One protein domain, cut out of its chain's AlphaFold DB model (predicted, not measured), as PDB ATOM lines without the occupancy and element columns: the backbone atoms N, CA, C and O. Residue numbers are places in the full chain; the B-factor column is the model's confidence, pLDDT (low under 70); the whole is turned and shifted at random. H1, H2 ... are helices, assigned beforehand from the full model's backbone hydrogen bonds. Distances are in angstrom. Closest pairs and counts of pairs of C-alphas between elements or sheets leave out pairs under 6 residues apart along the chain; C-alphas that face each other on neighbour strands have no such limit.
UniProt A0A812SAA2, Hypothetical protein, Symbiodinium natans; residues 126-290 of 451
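Overview. This is residues 126 to 290 of the 451 residues of the protein "Hypothetical protein" of Symbiodinium natans (UniProt A0A812SAA2). A body of crossed helices, with H1 packed between H6 on one side and H8 on another, is joined by one very long helix, H4, which crosses the end of H1 and runs on past H5 as a long arm. The link after H4 folds back from the arm's tip to H5, which forms a hairpin with H6. The printed part has 165 residues with eight named helices, H1 to H8 in order, and no named strand; the class is all helix. It is only just loose, close to compact, with a radius of gyration of the C-alphas of 18.5 A, and spans 65 by 35 by 30 A.

Along the chain. H1, residues 126 to 148, begins at C-alpha (70.434, 37.643, 30.073) and is 32.2 A long. H2 is residues 152 to 160 and H3 165 to 168. H4, residues 174 to 208, is 51.1 A long and ends at C-alpha (18.300, 16.559, 22.412). H5 is residues 229 to 242, H6 246 to 265, 28.3 A, H7 269 to 274 and H8 278 to 285.

Arrangement. H1, the hub, touches H6 at a steep tilt of 48 degrees, opposite ways; the closest C-alphas, Ala 135 and Gly 258, are 4.0 A apart. Residues 136 to 144 of H1 alone touch H8, closest C-alphas Ala 140 and Ala 285, 4.4 A. Residues 147 to 148 of H1 alone touch H4, about perpendicular at 90 degrees, closest C-alphas Leu 147 and Ile 180, 6.0 A. H2 touches H3, closest C-alphas Met 155 and Ile 168, 6.1 A. H7 touches no helix. Every O i to N i+4 pair is within hydrogen-bond range in H1, H2 and H4 to H8; H3 is too short for one.

Size, cuts and confidence. The C-alphas farthest apart, Glu 161 and Gly 210, are 65.5 A apart. The printed part has no cut; the link H4 to H5 is long. No printed residue is under 70 in pLDDT.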
ATOM      1  N   ALA A 126      70.297  36.421  30.877       89.75
ATOM      2  CA  ALA A 126      70.434  37.643  30.073       89.75
ATOM      3  C   ALA A 126      69.753  37.560  28.686       89.75
ATOM      4  O   ALA A 126      69.080  38.490  28.253       89.75
ATOM      5  N   LYS A 127      69.846  36.409  28.004       93.06
ATOM      6  CA  LYS A 127      69.162  36.172  26.718       93.06
ATOM      7  C   LYS A 127      67.648  36.063  26.893       93.06
ATOM      8  O   LYS A 127      66.906  36.324  25.950       93.06
ATOM      9  N   LEU A 128      67.167  35.621  28.058       92.00
ATOM     10  CA  LEU A 128      65.732  35.578  28.337       92.00
ATOM     11  C   LEU A 128      65.181  36.988  28.564       92.00
ATOM     12  O   LEU A 128      64.138  37.312  28.000       92.00
ATOM     13  N   GLU A 129      65.891  37.818  29.323       94.25
ATOM     14  CA  GLU A 129      65.529  39.216  29.569       94.25
ATOM     15  C   GLU A 129      65.470  40.024  28.265       94.25
ATOM     16  O   GLU A 129      64.451  40.647  27.967       94.25
ATOM     17  N   GLU A 130      66.485  39.893  27.404       95.19
ATOM     18  CA  GLU A 130      66.497  40.518  26.074       95.19
ATOM     19  C   GLU A 130      65.287  40.082  25.224       95.19
ATOM     20  O   GLU A 130      64.616  40.894  24.578       95.19
ATOM     21  N   ARG A 131      64.946  38.785  25.255       95.62
ATOM     22  CA  ARG A 131      63.777  38.249  24.542       95.62
ATOM     23  C   ARG A 131      62.458  38.771  25.099       95.62
ATOM     24  O   ARG A 131      61.529  38.974  24.316       95.62
ATOM     25  N   ILE A 132      62.356  38.956  26.414       96.19
ATOM     26  CA  ILE A 132      61.177  39.542  27.059       96.19
ATOM     27  C   ILE A 132      61.037  41.001  26.629       96.19
ATOM     28  O   ILE A 132      59.964  41.380  26.166       96.19
ATOM     29  N   GLN A 133      62.116  41.783  26.664       95.81
ATOM     30  CA  GLN A 133      62.083  43.184  26.248       95.81
ATOM     31  C   GLN A 133      61.681  43.330  24.775       95.81
ATOM     32  O   GLN A 133      60.822  44.142  24.422       95.81
ATOM     33  N   LYS A 134      62.223  42.467  23.909       96.19
ATOM     34  CA  LYS A 134      61.821  42.398  22.500       96.19
ATOM     35  C   LYS A 134      60.349  42.011  22.338       96.19
ATOM     36  O   LYS A 134      59.665  42.564  21.481       96.19
ATOM     37  N   ALA A 135      59.841  41.083  23.150       97.19
ATOM     38  CA  ALA A 135      58.428  40.716  23.132       97.19
ATOM     39  C   ALA A 135      57.527  41.878  23.557       97.19
ATOM     40  O   ALA A 135      56.552  42.139  22.862       97.19
ATOM     41  N   VAL A 136      57.877  42.604  24.620       97.00
ATOM     42  CA  VAL A 136      57.143  43.795  25.076       97.00
ATOM     43  C   VAL A 136      57.110  44.867  23.985       97.00
ATOM     44  O   VAL A 136      56.039  45.372  23.659       97.00
ATOM     45  N   SER A 137      58.242  45.133  23.326       96.62
ATOM     46  CA  SER A 137      58.294  46.051  22.179       96.62
ATOM     47  C   SER A 137      57.355  45.628  21.046       96.62
ATOM     48  O   SER A 137      56.679  46.469  20.455       96.62
ATOM     49  N   LYS A 138      57.293  44.328  20.731       97.50
ATOM     50  CA  LYS A 138      56.407  43.803  19.680       97.50
ATOM     51  C   LYS A 138      54.936  43.824  20.078       97.50
ATOM     52  O   LYS A 138      54.096  44.026  19.206       97.50
ATOM     53  N   ILE A 139      54.633  43.643  21.365       98.12
ATOM     54  CA  ILE A 139      53.279  43.821  21.895       98.12
ATOM     55  C   ILE A 139      52.849  45.275  21.705       98.12
ATOM     56  O   ILE A 139      51.844  45.514  21.045       98.12
ATOM     57  N   ALA A 140      53.638  46.235  22.190       97.94
ATOM     58  CA  ALA A 140      53.295  47.653  22.111       97.94
ATOM     59  C   ALA A 140      53.103  48.126  20.661       97.94
ATOM     60  O   ALA A 140      52.066  48.696  20.333       97.94
ATOM     61  N   GLN A 141      54.047  47.803  19.766       97.31
ATOM     62  CA  GLN A 141      53.937  48.135  18.341       97.31
ATOM     63  C   GLN A 141      52.664  47.557  17.714       97.31
ATOM     64  O   GLN A 141      51.914  48.273  17.059       97.31
ATOM     65  N   GLY A 142      52.392  46.267  17.924       97.81
ATOM     66  CA  GLY A 142      51.215  45.647  17.327       97.81
ATOM     67  C   GLY A 142      49.896  46.133  17.929       97.81
ATOM     68  O   GLY A 142      48.920  46.218  17.193       97.81
ATOM     69  N   LEU A 143      49.858  46.508  19.215       98.00
ATOM     70  CA  LEU A 143      48.687  47.153  19.823       98.00
ATOM     71  C   LEU A 143      48.449  48.553  19.246       98.00
ATOM     72  O   LEU A 143      47.309  48.885  18.953       98.00
ATOM     73  N   HIS A 144      49.496  49.352  19.022       97.62
ATOM     74  CA  HIS A 144      49.364  50.672  18.388       97.62
ATOM     75  C   HIS A 144      48.853  50.562  16.948       97.62
ATOM     76  O   HIS A 144      47.973  51.319  16.546       97.62
ATOM     77  N   VAL A 145      49.337  49.582  16.180       97.06
ATOM     78  CA  VAL A 145      48.812  49.317  14.831       97.06
ATOM     79  C   VAL A 145      47.350  48.852  14.898       97.06
ATOM     80  O   VAL A 145      46.515  49.382  14.174       97.06
ATOM     81  N   ALA A 146      47.028  47.896  15.779       96.62
ATOM     82  CA  ALA A 146      45.707  47.264  15.828       96.62
ATOM     83  C   ALA A 146      44.607  48.151  16.429       96.62
ATOM     84  O   ALA A 146      43.468  48.098  15.981       96.62
ATOM     85  N   LEU A 147      44.930  48.921  17.474       96.50
ATOM     86  CA  LEU A 147      43.951  49.665  18.275       96.50
ATOM     87  C   LEU A 147      43.951  51.166  17.979       96.50
ATOM     88  O   LEU A 147      42.924  51.816  18.143       96.50
ATOM     89  N   LEU A 148      45.096  51.727  17.575       96.69
ATOM     90  CA  LEU A 148      45.251  53.171  17.361       96.69
ATOM     91  C   LEU A 148      45.406  53.539  15.880       96.69
ATOM     92  O   LEU A 148      45.442  54.722  15.546       96.69
ATOM     93  N   GLY A 149      45.482  52.545  14.988       95.88
ATOM     94  CA  GLY A 149      45.668  52.764  13.554       95.88
ATOM     95  C   GLY A 149      47.049  53.320  13.201       95.88
ATOM     96  O   GLY A 149      47.196  54.000  12.186       95.88
ATOM     97  N   ALA A 150      48.064  53.071  14.035       96.31
ATOM     98  CA  ALA A 150      49.425  53.515  13.756       96.31
ATOM     99  C   ALA A 150      49.988  52.850  12.486       96.31
ATOM    100  O   ALA A 150      49.712  51.684  12.187       96.31
ATOM    101  N   SER A 151      50.826  53.582  11.751       96.94
ATOM    102  CA  SER A 151      51.457  53.078  10.530       96.94
ATOM    103  C   SER A 151      52.520  52.021  10.850       96.94
ATOM    104  O   SER A 151      53.601  52.326  11.361       96.94
ATOM    105  N   ALA A 152      52.228  50.756  10.528       96.31
ATOM    106  CA  ALA A 152      53.143  49.638  10.765       96.31
ATOM    107  C   ALA A 152      54.484  49.800  10.024       96.31
ATOM    108  O   ALA A 152      55.530  49.413  10.550       96.31
ATOM    109  N   SER A 153      54.461  50.385   8.821       96.06
ATOM    110  CA  SER A 153      55.657  50.626   8.011       96.06
ATOM    111  C   SER A 153      56.563  51.686   8.640       96.06
ATOM    112  O   SER A 153      57.771  51.474   8.739       96.06
ATOM    113  N   GLU A 154      55.994  52.781   9.152       96.50
ATOM    114  CA  GLU A 154      56.744  53.828   9.854       96.50
ATOM    115  C   GLU A 154      57.373  53.310  11.149       96.50
ATOM    116  O   GLU A 154      58.556  53.546  11.396       96.50
ATOM    117  N   MET A 155      56.616  52.558  11.955       95.62
ATOM    118  CA  MET A 155      57.141  51.974  13.195       95.62
ATOM    119  C   MET A 155      58.285  50.999  12.919       95.62
ATOM    120  O   MET A 155      59.284  50.997  13.638       95.62
ATOM    121  N   HIS A 156      58.160  50.181  11.869       94.31
ATOM    122  CA  HIS A 156      59.218  49.259  11.475       94.31
ATOM    123  C   HIS A 156      60.454  49.993  10.950       94.31
ATOM    124  O   HIS A 156      61.570  49.620  11.303       94.31
ATOM    125  N   LYS A 157      60.270  51.053  10.153       96.44
ATOM    126  CA  LYS A 157      61.368  51.891   9.659       96.44
ATOM    127  C   LYS A 157      62.168  52.496  10.816       96.44
ATOM    128  O   LYS A 157      63.380  52.316  10.859       96.44
ATOM    129  N   ARG A 158      61.493  53.106  11.796       95.75
ATOM    130  CA  ARG A 158      62.144  53.678  12.990       95.75
ATOM    131  C   ARG A 158      62.854  52.626  13.846       95.75
ATOM    132  O   ARG A 158      63.921  52.883  14.394       95.75
ATOM    133  N   GLU A 159      62.295  51.419  13.944       93.94
ATOM    134  CA  GLU A 159      62.964  50.295  14.615       93.94
ATOM    135  C   GLU A 159      64.263  49.891  13.896       93.94
ATOM    136  O   GLU A 159      65.265  49.634  14.559       93.94
ATOM    137  N   LEU A 160      64.266  49.851  12.558       94.69
ATOM    138  CA  LEU A 160      65.466  49.560  11.762       94.69
ATOM    139  C   LEU A 160      66.522  50.668  11.873       94.69
ATOM    140  O   LEU A 160      67.714  50.372  11.847       94.69
ATOM    141  N   GLU A 161      66.091  51.917  12.049       97.00
ATOM    142  CA  GLU A 161      66.953  53.068  12.346       97.00
ATOM    143  C   GLU A 161      67.521  53.032  13.781       97.00
ATOM    144  O   GLU A 161      68.345  53.867  14.148       97.00
ATOM    145  N   GLY A 162      67.121  52.048  14.597       95.25
ATOM    146  CA  GLY A 162      67.599  51.884  15.967       95.25
ATOM    147  C   GLY A 162      66.989  52.887  16.946       95.25
ATOM    148  O   GLY A 162      67.544  53.105  18.027       95.25
ATOM    149  N   GLU A 163      65.857  53.511  16.601       96.38
ATOM    150  CA  GLU A 163      65.190  54.419  17.523       96.38
ATOM    151  C   GLU A 163      64.706  53.665  18.774       96.38
ATOM    152  O   GLU A 163      64.127  52.578  18.684       96.38
ATOM    153  N   PRO A 164      64.898  54.227  19.980       94.31
ATOM    154  CA  PRO A 164      64.387  53.611  21.191       94.31
ATOM    155  C   PRO A 164      62.855  53.592  21.166       94.31
ATOM    156  O   PRO A 164      62.225  54.554  20.727       94.31
ATOM    157  N   LEU A 165      62.248  52.545  21.734       92.38
ATOM    158  CA  LEU A 165      60.793  52.344  21.731       92.38
ATOM    159  C   LEU A 165      60.001  53.579  22.197       92.38
ATOM    160  O   LEU A 165      58.968  53.886  21.619       92.38
ATOM    161  N   ARG A 166      60.520  54.335  23.175       92.94
ATOM    162  CA  ARG A 166      59.916  55.589  23.666       92.94
ATOM    163  C   ARG A 166      59.775  56.703  22.617       92.94
ATOM    164  O   ARG A 166      58.988  57.606  22.828       92.94
ATOM    165  N   LYS A 167      60.592  56.692  21.557       93.06
ATOM    166  CA  LYS A 167      60.508  57.637  20.425       93.06
ATOM    167  C   LYS A 167      59.630  57.091  19.297       93.06
ATOM    168  O   LYS A 167      59.022  57.858  18.555       93.06
ATOM    169  N   ILE A 168      59.572  55.763  19.175       94.00
ATOM    170  CA  ILE A 168      58.693  55.080  18.222       94.00
ATOM    171  C   ILE A 168      57.232  55.241  18.656       94.00
ATOM    172  O   ILE A 168      56.380  55.566  17.833       94.00
ATOM    173  N   LEU A 169      56.947  55.008  19.938       93.88
ATOM    174  CA  LEU A 169      55.623  55.195  20.522       93.88
ATOM    175  C   LEU A 169      55.412  56.675  20.833       93.88
ATOM    176  O   LEU A 169      56.274  57.314  21.433       93.88
ATOM    177  N   ARG A 170      54.257  57.211  20.440       93.31
ATOM    178  CA  ARG A 170      53.835  58.548  20.864       93.31
ATOM    179  C   ARG A 170      53.496  58.523  22.355       93.31
ATOM    180  O   ARG A 170      53.145  57.472  22.897       93.31
ATOM    181  N   GLU A 171      53.604  59.679  23.002       95.62
ATOM    182  CA  GLU A 171      53.072  59.845  24.354       95.62
ATOM    183  C   GLU A 171      51.570  59.528  24.358       95.62
ATOM    184  O   GLU A 171      50.889  59.826  23.371       95.62
ATOM    185  N   PRO A 172      51.053  58.874  25.412       97.25
ATOM    186  CA  PRO A 172      49.646  58.521  25.464       97.25
ATOM    187  C   PRO A 172      48.788  59.785  25.487       97.25
ATOM    188  O   PRO A 172      49.026  60.690  26.287       97.25
ATOM    189  N   SER A 173      47.772  59.822  24.630       97.75
ATOM    190  CA  SER A 173      46.750  60.865  24.629       97.75
ATOM    191  C   SER A 173      45.448  60.365  25.260       97.75
ATOM    192  O   SER A 173      45.209  59.157  25.358       97.75
ATOM    193  N   GLU A 174      44.587  61.294  25.674       97.62
ATOM    194  CA  GLU A 174      43.231  60.979  26.138       97.62
ATOM    195  C   GLU A 174      42.428  60.231  25.067       97.62
ATOM    196  O   GLU A 174      41.785  59.219  25.354       97.62
ATOM    197  N   GLU A 175      42.537  60.665  23.809       97.88
ATOM    198  CA  GLU A 175      41.859  60.012  22.695       97.88
ATOM    199  C   GLU A 175      42.314  58.555  22.524       97.88
ATOM    200  O   GLU A 175      41.475  57.668  22.345       97.88
ATOM    201  N   ASP A 176      43.618  58.282  22.629       97.81
ATOM    202  CA  ASP A 176      44.148  56.921  22.535       97.81
ATOM    203  C   ASP A 176      43.641  56.029  23.674       97.81
ATOM    204  O   ASP A 176      43.245  54.885  23.435       97.81
ATOM    205  N   ALA A 177      43.617  56.547  24.907       98.25
ATOM    206  CA  ALA A 177      43.120  55.814  26.069       98.25
ATOM    207  C   ALA A 177      41.647  55.418  25.879       98.25
ATOM    208  O   ALA A 177      41.291  54.244  26.027       98.25
ATOM    209  N   CYS A 178      40.807  56.365  25.448       98.25
ATOM    210  CA  CYS A 178      39.401  56.118  25.138       98.25
ATOM    211  C   CYS A 178      39.219  55.164  23.945       98.25
ATOM    212  O   CYS A 178      38.331  54.310  23.969       98.25
ATOM    213  N   ARG A 179      40.068  55.234  22.909       98.06
ATOM    214  CA  ARG A 179      40.047  54.272  21.789       98.06
ATOM    215  C   ARG A 179      40.376  52.854  22.256       98.06
ATOM    216  O   ARG A 179      39.616  51.932  21.955       98.06
ATOM    217  N   ILE A 180      41.450  52.673  23.028       98.25
ATOM    218  CA  ILE A 180      41.822  51.369  23.606       98.25
ATOM    219  C   ILE A 180      40.681  50.834  24.474       98.25
ATOM    220  O   ILE A 180      40.339  49.655  24.374       98.25
ATOM    221  N   PHE A 181      40.055  51.697  25.275       98.31
ATOM    222  CA  PHE A 181      38.917  51.330  26.107       98.31
ATOM    223  C   PHE A 181      37.713  50.830  25.299       98.31
ATOM    224  O   PHE A 181      37.204  49.742  25.566       98.31
ATOM    225  N   ARG A 182      37.295  51.555  24.254       97.81
ATOM    226  CA  ARG A 182      36.199  51.112  23.371       97.81
ATOM    227  C   ARG A 182      36.515  49.776  22.701       97.81
ATOM    228  O   ARG A 182      35.646  48.911  22.608       97.81
ATOM    229  N   HIS A 183      37.761  49.573  22.273       97.81
ATOM    230  CA  HIS A 183      38.197  48.281  21.742       97.81
ATOM    231  C   HIS A 183      38.147  47.171  22.797       97.81
ATOM    232  O   HIS A 183      37.705  46.067  22.486       97.81
ATOM    233  N   PHE A 184      38.552  47.451  24.037       97.94
ATOM    234  CA  PHE A 184      38.433  46.507  25.146       97.94
ATOM    235  C   PHE A 184      36.972  46.090  25.367       97.94
ATOM    236  O   PHE A 184      36.685  44.892  25.386       97.94
ATOM    237  N   LEU A 185      36.041  47.050  25.431       97.00
ATOM    238  CA  LEU A 185      34.606  46.768  25.560       97.00
ATOM    239  C   LEU A 185      34.072  45.937  24.386       97.00
ATOM    240  O   LEU A 185      33.382  44.944  24.604       97.00
ATOM    241  N   ARG A 186      34.468  46.258  23.148       96.75
ATOM    242  CA  ARG A 186      34.092  45.474  21.960       96.75
ATOM    243  C   ARG A 186      34.582  44.025  22.043       96.75
ATOM    244  O   ARG A 186      33.875  43.103  21.645       96.75
ATOM    245  N   LEU A 187      35.792  43.792  22.554       96.62
ATOM    246  CA  LEU A 187      36.311  42.434  22.752       96.62
ATOM    247  C   LEU A 187      35.545  41.679  23.846       96.62
ATOM    248  O   LEU A 187      35.364  40.464  23.726       96.62
ATOM    249  N   LYS A 188      35.082  42.379  24.888       96.00
ATOM    250  CA  LYS A 188      34.232  41.815  25.945       96.00
ATOM    251  C   LYS A 188      32.843  41.450  25.435       96.00
ATOM    252  O   LYS A 188      32.368  40.361  25.744       96.00
ATOM    253  N   GLU A 189      32.242  42.294  24.609       95.12
ATOM    254  CA  GLU A 189      30.970  42.009  23.941       95.12
ATOM    255  C   GLU A 189      31.083  40.751  23.067       95.12
ATOM    256  O   GLU A 189      30.355  39.783  23.271       95.12
ATOM    257  N   GLN A 190      32.115  40.665  22.219       95.50
ATOM    258  CA  GLN A 190      32.379  39.458  21.425       95.50
ATOM    259  C   GLN A 190      32.612  38.203  22.281       95.50
ATOM    260  O   GLN A 190      32.334  37.082  21.849       95.50
ATOM    261  N   GLU A 191      33.202  38.340  23.467       95.56
ATOM    262  CA  GLU A 191      33.369  37.231  24.406       95.56
ATOM    263  C   GLU A 191      32.027  36.792  25.003       95.56
ATOM    264  O   GLU A 191      31.764  35.585  25.049       95.56
ATOM    265  N   ALA A 192      31.179  37.748  25.388       93.19
ATOM    266  CA  ALA A 192      29.829  37.502  25.878       93.19
ATOM    267  C   ALA A 192      28.965  36.814  24.812       93.19
ATOM    268  O   ALA A 192      28.368  35.778  25.106       93.19
ATOM    269  N   ASP A 193      29.000  37.275  23.559       93.81
ATOM    270  CA  ASP A 193      28.268  36.666  22.441       93.81
ATOM    271  C   ASP A 193      28.677  35.211  22.216       93.81
ATOM    272  O   ASP A 193      27.849  34.313  22.050       93.81
ATOM    273  N   ARG A 194      29.983  34.929  22.260       94.00
ATOM    274  CA  ARG A 194      30.491  33.557  22.119       94.00
ATOM    275  C   ARG A 194      30.115  32.689  23.311       94.00
ATOM    276  O   ARG A 194      29.897  31.489  23.137       94.00
ATOM    277  N   ALA A 195      30.098  33.250  24.518       91.81
ATOM    278  CA  ALA A 195      29.653  32.541  25.709       91.81
ATOM    279  C   ALA A 195      28.153  32.218  25.616       91.81
ATOM    280  O   ALA A 195      27.776  31.069  25.851       91.81
ATOM    281  N   ALA A 196      27.335  33.174  25.173       92.56
ATOM    282  CA  ALA A 196      25.908  33.000  24.924       92.56
ATOM    283  C   ALA A 196      25.649  31.938  23.845       92.56
ATOM    284  O   ALA A 196      24.892  30.999  24.084       92.56
ATOM    285  N   ALA A 197      26.360  31.991  22.714       94.44
ATOM    286  CA  ALA A 197      26.259  30.992  21.651       94.44
ATOM    287  C   ALA A 197      26.647  29.585  22.139       94.44
ATOM    288  O   ALA A 197      25.962  28.602  21.855       94.44
ATOM    289  N   LYS A 198      27.722  29.460  22.931       93.62
ATOM    290  CA  LYS A 198      28.106  28.178  23.550       93.62
ATOM    291  C   LYS A 198      27.049  27.667  24.523       93.62
ATOM    292  O   LYS A 198      26.788  26.465  24.547       93.62
ATOM    293  N   LEU A 199      26.463  28.554  25.327       92.12
ATOM    294  CA  LEU A 199      25.400  28.205  26.265       92.12
ATOM    295  C   LEU A 199      24.152  27.731  25.517       92.12
ATOM    296  O   LEU A 199      23.596  26.697  25.872       92.12
ATOM    297  N   GLN A 200      23.763  28.422  24.446       94.00
ATOM    298  CA  GLN A 200      22.651  28.032  23.582       94.00
ATOM    299  C   GLN A 200      22.890  26.657  22.947       94.00
ATOM    300  O   GLN A 200      22.040  25.779  23.068       94.00
ATOM    301  N   MET A 201      24.074  26.422  22.371       96.00
ATOM    302  CA  MET A 201      24.447  25.112  21.818       96.00
ATOM    303  C   MET A 201      24.431  24.008  22.883       96.00
ATOM    304  O   MET A 201      24.024  22.880  22.612       96.00
ATOM    305  N   ARG A 202      24.860  24.309  24.116       94.06
ATOM    306  CA  ARG A 202      24.789  23.361  25.239       94.06
ATOM    307  C   ARG A 202      23.343  23.066  25.635       94.06
ATOM    308  O   ARG A 202      23.020  21.901  25.835       94.06
ATOM    309  N   ARG A 203      22.488  24.089  25.734       93.38
ATOM    310  CA  ARG A 203      21.053  23.936  26.026       93.38
ATOM    311  C   ARG A 203      20.374  23.079  24.963       93.38
ATOM    312  O   ARG A 203      19.677  22.138  25.317       93.38
ATOM    313  N   GLN A 204      20.659  23.329  23.686       95.69
ATOM    314  CA  GLN A 204      20.140  22.527  22.578       95.69
ATOM    315  C   GLN A 204      20.547  21.051  22.702       95.69
ATOM    316  O   GLN A 204      19.688  20.179  22.648       95.69
ATOM    317  N   ARG A 205      21.826  20.762  22.984       96.44
ATOM    318  CA  ARG A 205      22.295  19.381  23.209       96.44
ATOM    319  C   ARG A 205      21.652  18.706  24.423       96.44
ATOM    320  O   ARG A 205      21.433  17.503  24.402       96.44
ATOM    321  N   LEU A 206      21.381  19.451  25.496       95.25
ATOM    322  CA  LEU A 206      20.692  18.906  26.671       95.25
ATOM    323  C   LEU A 206      19.246  18.531  26.339       95.25
ATOM    324  O   LEU A 206      18.820  17.438  26.701       95.25
ATOM    325  N   LEU A 207      18.545  19.382  25.588       95.50
ATOM    326  CA  LEU A 207      17.193  19.098  25.107       95.50
ATOM    327  C   LEU A 207      17.165  17.873  24.183       95.50
ATOM    328  O   LEU A 207      16.321  17.001  24.362       95.50
ATOM    329  N   GLU A 208      18.129  17.750  23.264       96.94
ATOM    330  CA  GLU A 208      18.300  16.559  22.412       96.94
ATOM    331  C   GLU A 208      18.535  15.275  23.229       96.94
ATOM    332  O   GLU A 208      18.177  14.183  22.797       96.94
ATOM    333  N   TRP A 209      19.107  15.392  24.430       97.50
ATOM    334  CA  TRP A 209      19.308  14.281  25.367       97.50
ATOM    335  C   TRP A 209      18.161  14.090  26.368       97.50
ATOM    336  O   TRP A 209      18.302  13.294  27.297       97.50
ATOM    337  N   GLY A 210      17.050  14.818  26.223       96.88
ATOM    338  CA  GLY A 210      15.917  14.750  27.148       96.88
ATOM    339  C   GLY A 210      16.224  15.281  28.552       96.88
ATOM    340  O   GLY A 210      15.574  14.881  29.514       96.88
ATOM    341  N   LYS A 211      17.232  16.152  28.696       96.12
ATOM    342  CA  LYS A 211      17.579  16.816  29.960       96.12
ATOM    343  C   LYS A 211      17.072  18.251  29.956       96.12
ATOM    344  O   LYS A 211      17.356  19.010  29.028       96.12
ATOM    345  N   GLU A 212      16.371  18.636  31.016       93.12
ATOM    346  CA  GLU A 212      15.954  20.020  31.213       93.12
ATOM    347  C   GLU A 212      17.194  20.887  31.505       93.12
ATOM    348  O   GLU A 212      18.024  20.507  32.337       93.12
ATOM    349  N   PRO A 213      17.397  22.005  30.788       88.88
ATOM    350  CA  PRO A 213      18.498  22.906  31.083       88.88
ATOM    351  C   PRO A 213      18.269  23.573  32.441       88.88
ATOM    352  O   PRO A 213      17.180  24.080  32.707       88.88
ATOM    353  N   ASP A 214      19.314  23.627  33.266       88.31
ATOM    354  CA  ASP A 214      19.267  24.373  34.521       88.31
ATOM    355  C   ASP A 214      18.837  25.825  34.256       88.31
ATOM    356  O   ASP A 214      19.283  26.473  33.293       88.31
ATOM    357  N   ARG A 215      17.959  26.339  35.126       86.31
ATOM    358  CA  ARG A 215      17.583  27.757  35.176       86.31
ATOM    359  C   ARG A 215      18.743  28.554  35.765       86.31
ATOM    360  O   ARG A 215      18.672  29.056  36.879       86.31
ATOM    361  N   ASP A 216      19.839  28.616  35.022       81.81
ATOM    362  CA  ASP A 216      20.939  29.503  35.355       81.81
ATOM    363  C   ASP A 216      20.444  30.940  35.179       81.81
ATOM    364  O   ASP A 216      20.201  31.378  34.048       81.81
ATOM    365  N   ASP A 217      20.298  31.661  36.295       76.44
ATOM    366  CA  ASP A 217      20.119  33.109  36.274       76.44
ATOM    367  C   ASP A 217      21.330  33.715  35.556       76.44
ATOM    368  O   ASP A 217      22.468  33.558  36.031       76.44
ATOM    369  N   PRO A 218      21.136  34.385  34.406       75.00
ATOM    370  CA  PRO A 218      22.231  35.005  33.690       75.00
ATOM    371  C   PRO A 218      22.772  36.137  34.558       75.00
ATOM    372  O   PRO A 218      22.242  37.246  34.581       75.00
ATOM    373  N   ARG A 219      23.844  35.855  35.307       81.56
ATOM    374  CA  ARG A 219      24.602  36.898  35.991       81.56
ATOM    375  C   ARG A 219      25.072  37.868  34.921       81.56
ATOM    376  O   ARG A 219      25.868  37.483  34.066       81.56
ATOM    377  N   ILE A 220      24.564  39.098  34.981       75.75
ATOM    378  CA  ILE A 220      25.004  40.190  34.115       75.75
ATOM    379  C   ILE A 220      26.525  40.290  34.287       75.75
ATOM    380  O   ILE A 220      26.980  40.555  35.406       75.75
ATOM    381  N   PRO A 221      27.318  40.004  33.238       81.88
ATOM    382  CA  PRO A 221      28.764  40.050  33.341       81.88
ATOM    383  C   PRO A 221      29.194  41.466  33.711       81.88
ATOM    384  O   PRO A 221      28.689  42.435  33.147       81.88
ATOM    385  N   ASP A 222      30.132  41.584  34.646       88.06
ATOM    386  CA  ASP A 222      30.773  42.866  34.923       88.06
ATOM    387  C   ASP A 222      31.435  43.371  33.620       88.06
ATOM    388  O   ASP A 222      32.271  42.644  33.058       88.06
ATOM    389  N   PRO A 223      31.068  44.563  33.107       85.44
ATOM    390  CA  PRO A 223      31.602  45.090  31.851       85.44
ATOM    391  C   PRO A 223      33.126  45.265  31.878       85.44
ATOM    392  O   PRO A 223      33.767  45.197  30.830       85.44
ATOM    393  N   LEU A 224      33.720  45.425  33.066       91.94
ATOM    394  CA  LEU A 224      35.167  45.540  33.259       91.94
ATOM    395  C   LEU A 224      35.815  44.268  33.790       91.94
ATOM    396  O   LEU A 224      36.997  44.258  34.144       91.94
ATOM    397  N   SER A 225      35.072  43.160  33.782       93.12
ATOM    398  CA  SER A 225      35.688  41.856  33.958       93.12
ATOM    399  C   SER A 225      36.810  41.673  32.938       93.12
ATOM    400  O   SER A 225      36.736  42.097  31.783       93.12
ATOM    401  N   ARG A 226      37.876  41.009  33.368       95.56
ATOM    402  CA  ARG A 226      39.049  40.765  32.530       95.56
ATOM    403  C   ARG A 226      38.676  40.039  31.245       95.56
ATOM    404  O   ARG A 226      37.787  39.188  31.223       95.56
ATOM    405  N   LEU A 227      39.386  40.367  30.176       96.81
ATOM    406  CA  LEU A 227      39.284  39.677  28.901       96.81
ATOM    407  C   LEU A 227      40.060  38.359  28.979       96.81
ATOM    408  O   LEU A 227      41.250  38.357  29.311       96.81
ATOM    409  N   ALA A 228      39.436  37.229  28.638       97.06
ATOM    410  CA  ALA A 228      40.167  35.968  28.647       97.06
ATOM    411  C   ALA A 228      41.300  35.991  27.608       97.06
ATOM    412  O   ALA A 228      41.115  36.396  26.456       97.06
ATOM    413  N   TRP A 229      42.469  35.454  27.967       97.75
ATOM    414  CA  TRP A 229      43.609  35.357  27.044       97.75
ATOM    415  C   TRP A 229      43.270  34.606  25.753       97.75
ATOM    416  O   TRP A 229      43.766  34.949  24.685       97.75
ATOM    417  N   THR A 230      42.387  33.607  25.824       97.31
ATOM    418  CA  THR A 230      41.925  32.865  24.639       97.31
ATOM    419  C   THR A 230      41.060  33.709  23.700       97.31
ATOM    420  O   THR A 230      41.021  33.427  22.501       97.31
ATOM    421  N   SER A 231      40.362  34.720  24.220       97.25
ATOM    422  CA  SER A 231      39.599  35.691  23.435       97.25
ATOM    423  C   SER A 231      40.545  36.702  22.791       97.25
ATOM    424  O   SER A 231      40.461  36.909  21.582       97.25
ATOM    425  N   PHE A 232      41.507  37.227  23.560       98.06
ATOM    426  CA  PHE A 232      42.540  38.137  23.062       98.06
ATOM    427  C   PHE A 232      43.395  37.505  21.953       98.06
ATOM    428  O   PHE A 232      43.507  38.063  20.867       98.06
ATOM    429  N   PHE A 233      43.956  36.311  22.175       98.19
ATOM    430  CA  PHE A 233      44.805  35.643  21.181       98.19
ATOM    431  C   PHE A 233      44.068  35.339  19.881       98.19
ATOM    432  O   PHE A 233      44.640  35.508  18.808       98.19
ATOM    433  N   ARG A 234      42.804  34.925  19.976       97.44
ATOM    434  CA  ARG A 234      41.968  34.664  18.802       97.44
ATOM    435  C   ARG A 234      41.679  35.936  18.023       97.44
ATOM    436  O   ARG A 234      41.710  35.900  16.803       97.44
ATOM    437  N   TRP A 235      41.414  37.038  18.720       97.44
ATOM    438  CA  TRP A 235      41.244  38.333  18.073       97.44
ATOM    439  C   TRP A 235      42.518  38.746  17.323       97.44
ATOM    440  O   TRP A 235      42.450  39.005  16.130       97.44
ATOM    441  N   VAL A 236      43.694  38.697  17.962       97.44
ATOM    442  CA  VAL A 236      44.965  39.031  17.287       97.44
ATOM    443  C   VAL A 236      45.215  38.131  16.070       97.44
ATOM    444  O   VAL A 236      45.703  38.592  15.040       97.44
ATOM    445  N   GLU A 237      44.890  36.842  16.175       96.88
ATOM    446  CA  GLU A 237      45.000  35.898  15.063       96.88
ATOM    447  C   GLU A 237      44.063  36.272  13.905       96.88
ATOM    448  O   GLU A 237      44.507  36.297  12.759       96.88
ATOM    449  N   GLN A 238      42.815  36.656  14.191       96.00
ATOM    450  CA  GLN A 238      41.862  37.155  13.192       96.00
ATOM    451  C   GLN A 238      42.340  38.454  12.529       96.00
ATOM    452  O   GLN A 238      42.313  38.561  11.308       96.00
ATOM    453  N   GLU A 239      42.855  39.419  13.293       94.31
ATOM    454  CA  GLU A 239      43.433  40.644  12.717       94.31
ATOM    455  C   GLU A 239      44.631  40.321  11.807       94.31
ATOM    456  O   GLU A 239      44.805  40.908  10.738       94.31
ATOM    457  N   SER A 240      45.441  39.325  12.184       93.94
ATOM    458  CA  SER A 240      46.573  38.868  11.370       93.94
ATOM    459  C   SER A 240      46.161  38.227  10.044       93.94
ATOM    460  O   SER A 240      46.912  38.334   9.072       93.94
ATOM    461  N   THR A 241      44.987  37.590   9.977       93.31
ATOM    462  CA  THR A 241      44.480  36.983   8.739       93.31
ATOM    463  C   THR A 241      43.742  37.986   7.860       93.31
ATOM    464  O   THR A 241      43.853  37.901   6.638       93.31
ATOM    465  N   LEU A 242      43.041  38.951   8.463       91.56
ATOM    466  CA  LEU A 242      42.253  39.968   7.758       91.56
ATOM    467  C   LEU A 242      43.070  41.189   7.308       91.56
ATOM    468  O   LEU A 242      42.616  41.945   6.452       91.56
ATOM    469  N   GLY A 243      44.266  41.402   7.864       86.75
ATOM    470  CA  GLY A 243      45.096  42.562   7.547       86.75
ATOM    471  C   GLY A 243      45.432  42.679   6.054       86.75
ATOM    472  O   GLY A 243      46.144  41.842   5.500       86.75
ATOM    473  N   VAL A 244      44.976  43.766   5.421       85.25
ATOM    474  CA  VAL A 244      45.206  44.047   3.990       85.25
ATOM    475  C   VAL A 244      46.693  44.285   3.701       85.25
ATOM    476  O   VAL A 244      47.237  43.774   2.723       85.25
ATOM    477  N   ASN A 245      47.380  45.020   4.582       93.50
ATOM    478  CA  ASN A 245      48.788  45.364   4.414       93.50
ATOM    479  C   ASN A 245      49.719  44.258   4.999       93.50
ATOM    480  O   ASN A 245      49.546  43.870   6.163       93.50
ATOM    481  N   PRO A 246      50.725  43.741   4.248       94.31
ATOM    482  CA  PRO A 246      51.752  42.833   4.781       94.31
ATOM    483  C   PRO A 246      52.497  43.350   6.027       94.31
ATOM    484  O   PRO A 246      52.786  42.549   6.920       94.31
ATOM    485  N   GLU A 247      52.780  44.650   6.140       94.62
ATOM    486  CA  GLU A 247      53.416  45.234   7.328       94.62
ATOM    487  C   GLU A 247      52.516  45.130   8.564       94.62
ATOM    488  O   GLU A 247      52.982  44.716   9.629       94.62
ATOM    489  N   SER A 248      51.218  45.414   8.425       95.62
ATOM    490  CA  SER A 248      50.250  45.257   9.518       95.62
ATOM    491  C   SER A 248      50.135  43.793   9.946       95.62
ATOM    492  O   SER A 248      50.230  43.492  11.134       95.62
ATOM    493  N   ARG A 249      50.064  42.850   8.992       96.00
ATOM    494  CA  ARG A 249      50.081  41.405   9.303       96.00
ATOM    495  C   ARG A 249      51.341  40.993  10.063       96.00
ATOM    496  O   ARG A 249      51.269  40.203  11.008       96.00
ATOM    497  N   ARG A 250      52.503  41.546   9.697       95.62
ATOM    498  CA  ARG A 250      53.768  41.315  10.410       95.62
ATOM    499  C   ARG A 250      53.719  41.864  11.836       95.62
ATOM    500  O   ARG A 250      54.185  41.173  12.748       95.62
ATOM    501  N   ALA A 251      53.154  43.055  12.035       96.69
ATOM    502  CA  ALA A 251      52.959  43.650  13.354       96.69
ATOM    503  C   ALA A 251      52.036  42.780  14.228       96.69
ATOM    504  O   ALA A 251      52.411  42.444  15.351       96.69
ATOM    505  N   TYR A 252      50.908  42.304  13.691       97.19
ATOM    506  CA  TYR A 252      49.968  41.421  14.398       97.19
ATOM    507  C   TYR A 252      50.576  40.056  14.739       97.19
ATOM    508  O   TYR A 252      50.460  39.576  15.867       97.19
ATOM    509  N   ALA A 253      51.326  39.450  13.816       96.38
ATOM    510  CA  ALA A 253      52.076  38.227  14.102       96.38
ATOM    511  C   ALA A 253      53.155  38.453  15.182       96.38
ATOM    512  O   ALA A 253      53.438  37.566  15.996       96.38
ATOM    513  N   GLY A 254      53.768  39.641  15.198       97.25
ATOM    514  CA  GLY A 254      54.665  40.105  16.255       97.25
ATOM    515  C   GLY A 254      53.966  40.194  17.610       97.25
ATOM    516  O   GLY A 254      54.455  39.592  18.567       97.25
ATOM    517  N   LEU A 255      52.811  40.862  17.664       98.00
ATOM    518  CA  LEU A 255      51.950  40.972  18.843       98.00
ATOM    519  C   LEU A 255      51.572  39.599  19.391       98.00
ATOM    520  O   LEU A 255      51.798  39.333  20.566       98.00
ATOM    521  N   PHE A 256      51.078  38.695  18.545       97.88
ATOM    522  CA  PHE A 256      50.669  37.355  18.966       97.88
ATOM    523  C   PHE A 256      51.823  36.575  19.609       97.88
ATOM    524  O   PHE A 256      51.690  36.026  20.706       97.88
ATOM    525  N   ARG A 257      52.990  36.542  18.950       97.75
ATOM    526  CA  ARG A 257      54.177  35.847  19.474       97.75
ATOM    527  C   ARG A 257      54.706  36.504  20.746       97.75
ATOM    528  O   ARG A 257      55.046  35.789  21.690       97.75
ATOM    529  N   GLY A 258      54.764  37.835  20.769       97.75
ATOM    530  CA  GLY A 258      55.201  38.616  21.920       97.75
ATOM    531  C   GLY A 258      54.303  38.367  23.127       97.75
ATOM    532  O   GLY A 258      54.790  37.948  24.173       97.75
ATOM    533  N   ALA A 259      52.989  38.501  22.952       98.00
ATOM    534  CA  ALA A 259      51.997  38.294  24.001       98.00
ATOM    535  C   ALA A 259      52.013  36.854  24.532       98.00
ATOM    536  O   ALA A 259      51.975  36.653  25.742       98.00
ATOM    537  N   ARG A 260      52.162  35.834  23.672       97.81
ATOM    538  CA  ARG A 260      52.316  34.439  24.130       97.81
ATOM    539  C   ARG A 260      53.599  34.213  24.925       97.81
ATOM    540  O   ARG A 260      53.584  33.436  25.881       97.81
ATOM    541  N   LEU A 261      54.711  34.838  24.532       97.12
ATOM    542  CA  LEU A 261      55.965  34.733  25.280       97.12
ATOM    543  C   LEU A 261      55.843  35.427  26.639       97.12
ATOM    544  O   LEU A 261      56.163  34.813  27.656       97.12
ATOM    545  N   TRP A 262      55.328  36.659  26.653       97.56
ATOM    546  CA  TRP A 262      55.092  37.436  27.866       97.56
ATOM    547  C   TRP A 262      54.138  36.705  28.819       97.56
ATOM    548  O   TRP A 262      54.479  36.491  29.978       97.56
ATOM    549  N   PHE A 263      53.018  36.177  28.319       97.50
ATOM    550  CA  PHE A 263      52.078  35.364  29.097       97.50
ATOM    551  C   PHE A 263      52.753  34.164  29.783       97.50
ATOM    552  O   PHE A 263      52.497  33.865  30.946       97.50
ATOM    553  N   ARG A 264      53.651  33.464  29.082       97.00
ATOM    554  CA  ARG A 264      54.330  32.273  29.622       97.00
ATOM    555  C   ARG A 264      55.441  32.598  30.613       97.00
ATOM    556  O   ARG A 264      55.698  31.792  31.505       97.00
ATOM    557  N   LYS A 265      56.154  33.705  30.402       96.62
ATOM    558  CA  LYS A 265      57.400  34.011  31.122       96.62
ATOM    559  C   LYS A 265      57.249  35.107  32.173       96.62
ATOM    560  O   LYS A 265      57.953  35.046  33.168       96.62
ATOM    561  N   CYS A 266      56.339  36.052  31.967       95.56
ATOM    562  CA  CYS A 266      56.182  37.246  32.800       95.56
ATOM    563  C   CYS A 266      54.858  37.246  33.566       95.56
ATOM    564  O   CYS A 266      54.839  37.655  34.720       95.56
ATOM    565  N   ALA A 267      53.765  36.764  32.959       95.25
ATOM    566  CA  ALA A 267      52.465  36.853  33.615       95.25
ATOM    567  C   ALA A 267      52.413  36.009  34.896       95.25
ATOM    568  O   ALA A 267      52.812  34.834  34.887       95.25
ATOM    569  N   SER A 268      51.876  36.592  35.967       94.94
ATOM    570  CA  SER A 268      51.613  35.916  37.238       94.94
ATOM    571  C   SER A 268      50.510  34.861  37.093       94.94
ATOM    572  O   SER A 268      49.733  34.876  36.139       94.94
ATOM    573  N   MET A 269      50.399  33.932  38.049       95.38
ATOM    574  CA  MET A 269      49.343  32.908  38.006       95.38
ATOM    575  C   MET A 269      47.935  33.517  38.017       95.38
ATOM    576  O   MET A 269      47.074  33.045  37.280       95.38
ATOM    577  N   ALA A 270      47.727  34.598  38.775       92.88
ATOM    578  CA  ALA A 270      46.467  35.338  38.773       92.88
ATOM    579  C   ALA A 270      46.182  35.944  37.390       92.88
ATOM    580  O   ALA A 270      45.136  35.689  36.811       92.88
ATOM    581  N   GLN A 271      47.151  36.635  36.777       93.94
ATOM    582  CA  GLN A 271      46.982  37.196  35.426       93.94
ATOM    583  C   GLN A 271      46.703  36.123  34.369       93.94
ATOM    584  O   GLN A 271      45.967  36.368  33.413       93.94
ATOM    585  N   ARG A 272      47.289  34.928  34.515       96.06
ATOM    586  CA  ARG A 272      47.054  33.821  33.582       96.06
ATOM    587  C   ARG A 272      45.638  33.271  33.675       96.06
ATOM    588  O   ARG A 272      45.048  32.981  32.635       96.06
ATOM    589  N   ASN A 273      45.133  33.125  34.895       95.19
ATOM    590  CA  ASN A 273      43.824  32.543  35.170       95.19
ATOM    591  C   ASN A 273      42.699  33.553  34.954       95.19
ATOM    592  O   ASN A 273      41.716  33.242  34.290       95.19
ATOM    593  N   ASP A 274      42.872  34.764  35.477       93.56
ATOM    594  CA  ASP A 274      41.820  35.769  35.510       93.56
ATOM    595  C   ASP A 274      41.702  36.489  34.161       93.56
ATOM    596  O   ASP A 274      40.619  36.924  33.786       93.56
ATOM    597  N   GLY A 275      42.802  36.612  33.408       95.88
ATOM    598  CA  GLY A 275      42.830  37.274  32.105       95.88
ATOM    599  C   GLY A 275      43.452  38.674  32.115       95.88
ATOM    600  O   GLY A 275      44.097  39.109  33.074       95.88
ATOM    601  N   LEU A 276      43.256  39.374  31.001       96.38
ATOM    602  CA  LEU A 276      43.795  40.698  30.711       96.38
ATOM    603  C   LEU A 276      42.838  41.785  31.227       96.38
ATOM    604  O   LEU A 276      41.716  41.893  30.737       96.38
ATOM    605  N   SER A 277      43.262  42.577  32.217       96.81
ATOM    606  CA  SER A 277      42.507  43.765  32.647       96.81
ATOM    607  C   SER A 277      42.758  44.948  31.706       96.81
ATOM    608  O   SER A 277      43.727  44.933  30.939       96.81
ATOM    609  N   LEU A 278      41.915  45.981  31.776       97.75
ATOM    610  CA  LEU A 278      42.067  47.187  30.962       97.75
ATOM    611  C   LEU A 278      43.395  47.896  31.259       97.75
ATOM    612  O   LEU A 278      44.135  48.234  30.341       97.75
ATOM    613  N   GLY A 279      43.748  48.052  32.532       97.31
ATOM    614  CA  GLY A 279      45.011  48.655  32.942       97.31
ATOM    615  C   GLY A 279      46.236  47.866  32.477       97.31
ATOM    616  O   GLY A 279      47.217  48.470  32.056       97.31
ATOM    617  N   LEU A 280      46.171  46.525  32.464       97.25
ATOM    618  CA  LEU A 280      47.256  45.702  31.914       97.25
ATOM    619  C   LEU A 280      47.357  45.855  30.387       97.25
ATOM    620  O   LEU A 280      48.457  45.883  29.837       97.25
ATOM    621  N   LEU A 281      46.228  45.988  29.684       98.06
ATOM    622  CA  LEU A 281      46.230  46.294  28.253       98.06
ATOM    623  C   LEU A 281      46.854  47.675  27.979       98.06
ATOM    624  O   LEU A 281      47.692  47.789  27.085       98.06
ATOM    625  N   LEU A 282      46.518  48.693  28.781       98.12
ATOM    626  CA  LEU A 282      47.111  50.033  28.703       98.12
ATOM    627  C   LEU A 282      48.623  50.005  28.978       98.12
ATOM    628  O   LEU A 282      49.390  50.584  28.212       98.12
ATOM    629  N   SER A 283      49.080  49.279  30.004       97.44
ATOM    630  CA  SER A 283      50.517  49.151  30.292       97.44
ATOM    631  C   SER A 283      51.272  48.382  29.205       97.44
ATOM    632  O   SER A 283      52.439  48.656  28.950       97.44
ATOM    633  N   LEU A 284      50.628  47.420  28.535       97.50
ATOM    634  CA  LEU A 284      51.218  46.714  27.394       97.50
ATOM    635  C   LEU A 284      51.263  47.581  26.126       97.50
ATOM    636  O   LEU A 284      52.193  47.437  25.332       97.50
ATOM    637  N   ALA A 285      50.288  48.474  25.935       98.06
ATOM    638  CA  ALA A 285      50.293  49.460  24.854       98.06
ATOM    639  C   ALA A 285      51.353  50.551  25.084       98.06
ATOM    640  O   ALA A 285      51.978  51.011  24.129       98.06
ATOM    641  N   TYR A 286      51.607  50.918  26.342       97.75
ATOM    642  CA  TYR A 286      52.595  51.921  26.737       97.75
ATOM    643  C   TYR A 286      53.577  51.347  27.769       97.75
ATOM    644  O   TYR A 286      53.535  51.716  28.940       97.75
ATOM    645  N   PRO A 287      54.515  50.473  27.364       96.81
ATOM    646  CA  PRO A 287      55.399  49.765  28.299       96.81
ATOM    647  C   PRO A 287      56.398  50.666  29.033       96.81
ATOM    648  O   PRO A 287      57.032  50.234  29.991       96.81
ATOM    649  N   THR A 288      56.571  51.908  28.583       95.62
ATOM    650  CA  THR A 288      57.386  52.924  29.262       95.62
ATOM    651  C   THR A 288      56.577  53.771  30.246       95.62
ATOM    652  O   THR A 288      57.159  54.591  30.953       95.62
ATOM    653  N   ALA A 289      55.249  53.618  30.279       96.25
ATOM    654  CA  ALA A 289      54.386  54.316  31.219       96.25
ATOM    655  C   ALA A 289      54.560  53.727  32.622       96.25
ATOM    656  O   ALA A 289      54.509  52.515  32.824       96.25
ATOM    657  N   SER A 290      54.743  54.598  33.612       95.69
ATOM    658  CA  SER A 290      54.712  54.183  35.014       95.69
ATOM    659  C   SER A 290      53.282  53.845  35.448       95.69
ATOM    660  O   SER A 290      52.314  54.287  34.825       95.69
TER     661      SER A 290